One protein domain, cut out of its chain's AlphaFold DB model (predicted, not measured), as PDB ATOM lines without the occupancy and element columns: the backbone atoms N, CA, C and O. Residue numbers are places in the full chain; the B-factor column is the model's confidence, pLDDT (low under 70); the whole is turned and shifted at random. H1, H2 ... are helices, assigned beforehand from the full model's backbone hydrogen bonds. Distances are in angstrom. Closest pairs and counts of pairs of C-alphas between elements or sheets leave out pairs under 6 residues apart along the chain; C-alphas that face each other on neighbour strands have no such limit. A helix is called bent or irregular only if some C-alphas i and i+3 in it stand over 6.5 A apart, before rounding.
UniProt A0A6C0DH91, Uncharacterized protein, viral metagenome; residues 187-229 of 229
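AT A GLANCE: This is residues 187 to 229 of the 229 residues of an uncharacterized protein of viral metagenome (UniProt A0A6C0DH91). Two helices laid end to end make a wide, open V, with H1 and H2 as its arms, the corner at Asp 202, and a short tail after H2. Nothing packs over either arm: residues 187 to 218 and 221 to 226 stand free. The printed part has 43 residues with two named helices, H1 then H2, and no named strand; its class is all helix. It is extended, with a radius of gyration of the C-alphas of 17.3 A and spans of 55 by 17 by 8 A.

IN THESE COORDINATES: Find C-alpha 187 at (63.196, 17.490, -12.074); from there H1, residues 187 to 201, runs 22.8 A. It is irregular: C-alphas 187 and 190 are 7.1 A apart. Next find C-alpha 203 at (35.801, 10.239, -8.449), where H2, residues 203 to 224, begins; it runs 30.9 A to C-alpha 224 at (24.013, -11.267, -27.300).

HOW THE PARTS SIT: Look at Ile 199 and Ile 205: their C-alphas, the closest of H1 and H2, are 7.2 A apart, and the helices are close but not clearly touching. They run the same way at a steep tilt of 56 degrees. Every O i to N i+4 pair is within hydrogen-bond range in H2, and 10 of 11 in H1.

THE WHOLE: The C-alphas farthest apart, Glu 187 and Gly 226, are 55.0 A apart. The printed part has no cut, and the link from H1 to H2 is tight. Look for low confidence at residues 226 to 229, with pLDDT under 70; Lys 229 is the chain's last residue.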
ATOM      1  N   GLU A 187      63.682  16.795 -13.272       77.62
ATOM      2  CA  GLU A 187      63.196  17.490 -12.074       77.62
ATOM      3  C   GLU A 187      61.675  17.727 -12.056       77.62
ATOM      4  O   GLU A 187      61.086  17.900 -10.990       77.62
ATOM      5  N   GLN A 188      61.020  17.711 -13.222       78.69
ATOM      6  CA  GLN A 188      59.582  17.940 -13.356       78.69
ATOM      7  C   GLN A 188      58.744  16.648 -13.338       78.69
ATOM      8  O   GLN A 188      57.520  16.707 -13.201       78.69
ATOM      9  N   TRP A 189      59.376  15.470 -13.408       77.56
ATOM     10  CA  TRP A 189      58.687  14.172 -13.355       77.56
ATOM     11  C   TRP A 189      57.820  13.953 -12.110       77.56
ATOM     12  O   TRP A 189      56.722  13.412 -12.258       77.56
ATOM     13  N   PRO A 190      58.221  14.394 -10.900       82.62
ATOM     14  CA  PRO A 190      57.362  14.299  -9.724       82.62
ATOM     15  C   PRO A 190      56.023  15.023  -9.905       82.62
ATOM     16  O   PRO A 190      54.998  14.523  -9.446       82.62
ATOM     17  N   TYR A 191      56.002  16.149 -10.626       81.12
ATOM     18  CA  TYR A 191      54.773  16.892 -10.914       81.12
ATOM     19  C   TYR A 191      53.900  16.170 -11.939       81.12
ATOM     20  O   TYR A 191      52.688  16.111 -11.758       81.12
ATOM     21  N   VAL A 192      54.494  15.557 -12.967       78.88
ATOM     22  CA  VAL A 192      53.761  14.737 -13.951       78.88
ATOM     23  C   VAL A 192      53.116  13.526 -13.273       78.88
ATOM     24  O   VAL A 192      51.930  13.263 -13.465       78.88
ATOM     25  N   ILE A 193      53.867  12.821 -12.424       82.69
ATOM     26  CA  ILE A 193      53.363  11.670 -11.663       82.69
ATOM     27  C   ILE A 193      52.260  12.108 -10.691       82.69
ATOM     28  O   ILE A 193      51.236  11.434 -10.582       82.69
ATOM     29  N   ALA A 194      52.426  13.251 -10.016       82.56
ATOM     30  CA  ALA A 194      51.401  13.813  -9.142       82.56
ATOM     31  C   ALA A 194      50.123  14.183  -9.913       82.56
ATOM     32  O   ALA A 194      49.027  13.883  -9.443       82.56
ATOM     33  N   TYR A 195      50.252  14.748 -11.115       83.06
ATOM     34  CA  TYR A 195      49.122  15.108 -11.970       83.06
ATOM     35  C   TYR A 195      48.365  13.870 -12.467       83.06
ATOM     36  O   TYR A 195      47.140  13.814 -12.384       83.06
ATOM     37  N   ILE A 196      49.082  12.825 -12.898       83.19
ATOM     38  CA  ILE A 196      48.484  11.530 -13.262       83.19
ATOM     39  C   ILE A 196      47.752  10.935 -12.054       83.19
ATOM     40  O   ILE A 196      46.601  10.513 -12.164       83.19
ATOM     41  N   ARG A 197      48.380  10.947 -10.874       83.88
ATOM     42  CA  ARG A 197      47.754  10.458  -9.641       83.88
ATOM     43  C   ARG A 197      46.489  11.243  -9.299       83.88
ATOM     44  O   ARG A 197      45.510  10.638  -8.872       83.88
ATOM     45  N   GLN A 198      46.492  12.557  -9.504       84.94
ATOM     46  CA  GLN A 198      45.340  13.422  -9.267       84.94
ATOM     47  C   GLN A 198      44.186  13.111 -10.229       84.94
ATOM     48  O   GLN A 198      43.049  13.005  -9.777       84.94
ATOM     49  N   ILE A 199      44.475  12.869 -11.512       83.12
ATOM     50  CA  ILE A 199      43.489  12.415 -12.510       83.12
ATOM     51  C   ILE A 199      42.830  11.102 -12.052       83.12
ATOM     52  O   ILE A 199      41.610  10.987 -12.054       83.12
ATOM     53  N   PHE A 200      43.607  10.124 -11.581       83.38
ATOM     54  CA  PHE A 200      43.048   8.856 -11.087       83.38
ATOM     55  C   PHE A 200      42.419   8.937  -9.687       83.38
ATOM     56  O   PHE A 200      41.753   7.991  -9.268       83.38
ATOM     57  N   SER A 201      42.611  10.043  -8.967       86.69
ATOM     58  CA  SER A 201      41.999  10.278  -7.654       86.69
ATOM     59  C   SER A 201      40.662  11.016  -7.750       86.69
ATOM     60  O   SER A 201      39.938  11.065  -6.759       86.69
ATOM     61  N   ASP A 202      40.317  11.588  -8.911       89.00
ATOM     62  CA  ASP A 202      39.033  12.261  -9.095       89.00
ATOM     63  C   ASP A 202      37.905  11.220  -9.268       89.00
ATOM     64  O   ASP A 202      37.882  10.473 -10.255       89.00
ATOM     65  N   PRO A 203      36.926  11.165  -8.346       87.38
ATOM     66  CA  PRO A 203      35.801  10.239  -8.449       87.38
ATOM     67  C   PRO A 203      34.948  10.463  -9.707       87.38
ATOM     68  O   PRO A 203      34.299   9.529 -10.176       87.38
ATOM     69  N   LYS A 204      34.963  11.663 -10.301       88.06
ATOM     70  CA  LYS A 204      34.226  11.953 -11.541       88.06
ATOM     71  C   LYS A 204      34.772  11.173 -12.732       88.06
ATOM     72  O   LYS A 204      33.995  10.746 -13.583       88.06
ATOM     73  N   ILE A 205      36.088  10.963 -12.781       86.75
ATOM     74  CA  ILE A 205      36.740  10.194 -13.846       86.75
ATOM     75  C   ILE A 205      36.381   8.715 -13.707       86.75
ATOM     76  O   ILE A 205      36.043   8.067 -14.693       86.75
ATOM     77  N   TRP A 206      36.343   8.192 -12.481       87.00
ATOM     78  CA  TRP A 206      35.852   6.837 -12.233       87.00
ATOM     79  C   TRP A 206      34.383   6.668 -12.617       87.00
ATOM     80  O   TRP A 206      34.032   5.669 -13.240       87.00
ATOM     81  N   MET A 207      33.532   7.651 -12.312       88.75
ATOM     82  CA  MET A 207      32.126   7.614 -12.717       88.75
ATOM     83  C   MET A 207      31.948   7.659 -14.236       88.75
ATOM     84  O   MET A 207      31.119   6.919 -14.761       88.75
ATOM     85  N   SER A 208      32.705   8.490 -14.957       90.56
ATOM     86  CA  SER A 208      32.595   8.560 -16.419       90.56
ATOM     87  C   SER A 208      33.105   7.283 -17.086       90.56
ATOM     88  O   SER A 208      32.461   6.771 -18.006       90.56
ATOM     89  N   LEU A 209      34.201   6.711 -16.579       86.94
ATOM     90  CA  LEU A 209      34.768   5.465 -17.085       86.94
ATOM     91  C   LEU A 209      33.823   4.286 -16.816       86.94
ATOM     92  O   LEU A 209      33.505   3.537 -17.738       86.94
ATOM     93  N   PHE A 210      33.289   4.184 -15.596       89.62
ATOM     94  CA  PHE A 210      32.281   3.187 -15.235       89.62
ATOM     95  C   PHE A 210      30.999   3.346 -16.059       89.62
ATOM     96  O   PHE A 210      30.494   2.368 -16.601       89.62
ATOM     97  N   GLY A 211      30.515   4.577 -16.241       92.50
ATOM     98  CA  GLY A 211      29.358   4.870 -17.085       92.50
ATOM     99  C   GLY A 211      29.568   4.420 -18.531       92.50
ATOM    100  O   GLY A 211      28.722   3.721 -19.088       92.50
ATOM    101  N   SER A 212      30.725   4.739 -19.123       90.94
ATOM    102  CA  SER A 212      31.069   4.280 -20.474       90.94
ATOM    103  C   SER A 212      31.150   2.752 -20.569       90.94
ATOM    104  O   SER A 212      30.618   2.168 -21.513       90.94
ATOM    105  N   ALA A 213      31.724   2.085 -19.563       87.94
ATOM    106  CA  ALA A 213      31.806   0.632 -19.507       87.94
ATOM    107  C   ALA A 213      30.413  -0.006 -19.402       87.94
ATOM    108  O   ALA A 213      30.117  -0.944 -20.138       87.94
ATOM    109  N   CYS A 214      29.527   0.530 -18.559       90.62
ATOM    110  CA  CYS A 214      28.144   0.072 -18.445       90.62
ATOM    111  C   CYS A 214      27.381   0.205 -19.766       90.62
ATOM    112  O   CYS A 214      26.657  -0.716 -20.135       90.62
ATOM    113  N   ILE A 215      27.569   1.307 -20.498       91.19
ATOM    114  CA  ILE A 215      26.957   1.499 -21.820       91.19
ATOM    115  C   ILE A 215      27.446   0.421 -22.794       91.19
ATOM    116  O   ILE A 215      26.636  -0.225 -23.456       91.19
ATOM    117  N   VAL A 216      28.757   0.170 -22.854       88.81
ATOM    118  CA  VAL A 216      29.329  -0.868 -23.726       88.81
ATOM    119  C   VAL A 216      28.816  -2.258 -23.347       88.81
ATOM    120  O   VAL A 216      28.412  -3.020 -24.223       88.81
ATOM    121  N   ILE A 217      28.776  -2.582 -22.052       88.19
ATOM    122  CA  ILE A 217      28.236  -3.850 -21.547       88.19
ATOM    123  C   ILE A 217      26.762  -3.986 -21.933       88.19
ATOM    124  O   ILE A 217      26.355  -5.039 -22.414       88.19
ATOM    125  N   PHE A 218      25.968  -2.925 -21.793       90.06
ATOM    126  CA  PHE A 218      24.560  -2.922 -22.174       90.06
ATOM    127  C   PHE A 218      24.372  -3.206 -23.671       90.06
ATOM    128  O   PHE A 218      23.579  -4.075 -24.036       90.06
ATOM    129  N   PHE A 219      25.156  -2.560 -24.542       87.38
ATOM    130  CA  PHE A 219      25.144  -2.844 -25.980       87.38
ATOM    131  C   PHE A 219      25.604  -4.271 -26.310       87.38
ATOM    132  O   PHE A 219      25.020  -4.917 -27.180       87.38
ATOM    133  N   LEU A 220      26.615  -4.792 -25.609       82.06
ATOM    134  CA  LEU A 220      27.073  -6.174 -25.774       82.06
ATOM    135  C   LEU A 220      25.993  -7.179 -25.363       82.06
ATOM    136  O   LEU A 220      25.764  -8.143 -26.092       82.06
ATOM    137  N   VAL A 221      25.292  -6.939 -24.253       88.75
ATOM    138  CA  VAL A 221      24.182  -7.780 -23.783       88.75
ATOM    139  C   VAL A 221      23.014  -7.751 -24.775       88.75
ATOM    140  O   VAL A 221      22.523  -8.808 -25.163       88.75
ATOM    141  N   LEU A 222      22.621  -6.572 -25.270       85.25
ATOM    142  CA  LEU A 222      21.600  -6.421 -26.321       85.25
ATOM    143  C   LEU A 222      21.962  -7.171 -27.610       85.25
ATOM    144  O   LEU A 222      21.105  -7.803 -28.233       85.25
ATOM    145  N   LYS A 223      23.239  -7.134 -27.997       77.19
ATOM    146  CA  LYS A 223      23.752  -7.884 -29.146       77.19
ATOM    147  C   LYS A 223      23.722  -9.396 -28.901       77.19
ATOM    148  O   LYS A 223      23.383 -10.148 -29.810       77.19
ATOM    149  N   LEU A 224      24.026  -9.849 -27.683       76.62
ATOM    150  CA  LEU A 224      24.013 -11.267 -27.300       76.62
ATOM    151  C   LEU A 224      22.587 -11.845 -27.303       76.62
ATOM    152  O   LEU A 224      22.383 -12.968 -27.759       76.62
ATOM    153  N   ILE A 225      21.602 -11.040 -26.892       83.12
ATOM    154  CA  ILE A 225      20.165 -11.364 -26.928       83.12
ATOM    155  C   ILE A 225      19.603 -11.350 -28.370       83.12
ATOM    156  O   ILE A 225      18.517 -11.870 -28.619       83.12
ATOM    157  N   GLY A 226      20.354 -10.838 -29.354       67.50
ATOM    158  CA  GLY A 226      19.986 -10.886 -30.774       67.50
ATOM    159  C   GLY A 226      19.087  -9.738 -31.239       67.50
ATOM    160  O   GLY A 226      18.423  -9.865 -32.265       67.50
ATOM    161  N   PHE A 227      19.068  -8.618 -30.508       69.81
ATOM    162  CA  PHE A 227      18.254  -7.445 -30.851       69.81
ATOM    163  C   PHE A 227      18.821  -6.643 -32.041       69.81
ATOM    164  O   PHE A 227      18.076  -5.982 -32.759       69.81
ATOM    165  N   PHE A 228      20.132  -6.738 -32.283       58.56
ATOM    166  CA  PHE A 228      20.803  -6.195 -33.465       58.56
ATOM    167  C   PHE A 228      21.358  -7.356 -34.297       58.56
ATOM    168  O   PHE A 228      22.220  -8.096 -33.815       58.56
ATOM    169  N   LYS A 229      20.824  -7.534 -35.513       51.28
ATOM    170  CA  LYS A 229      21.386  -8.423 -36.541       51.28
ATOM    171  C   LYS A 229      22.601  -7.780 -37.197       51.28
ATOM    172  O   LYS A 229      22.524  -6.564 -37.473       51.28
TER     173      LYS A 229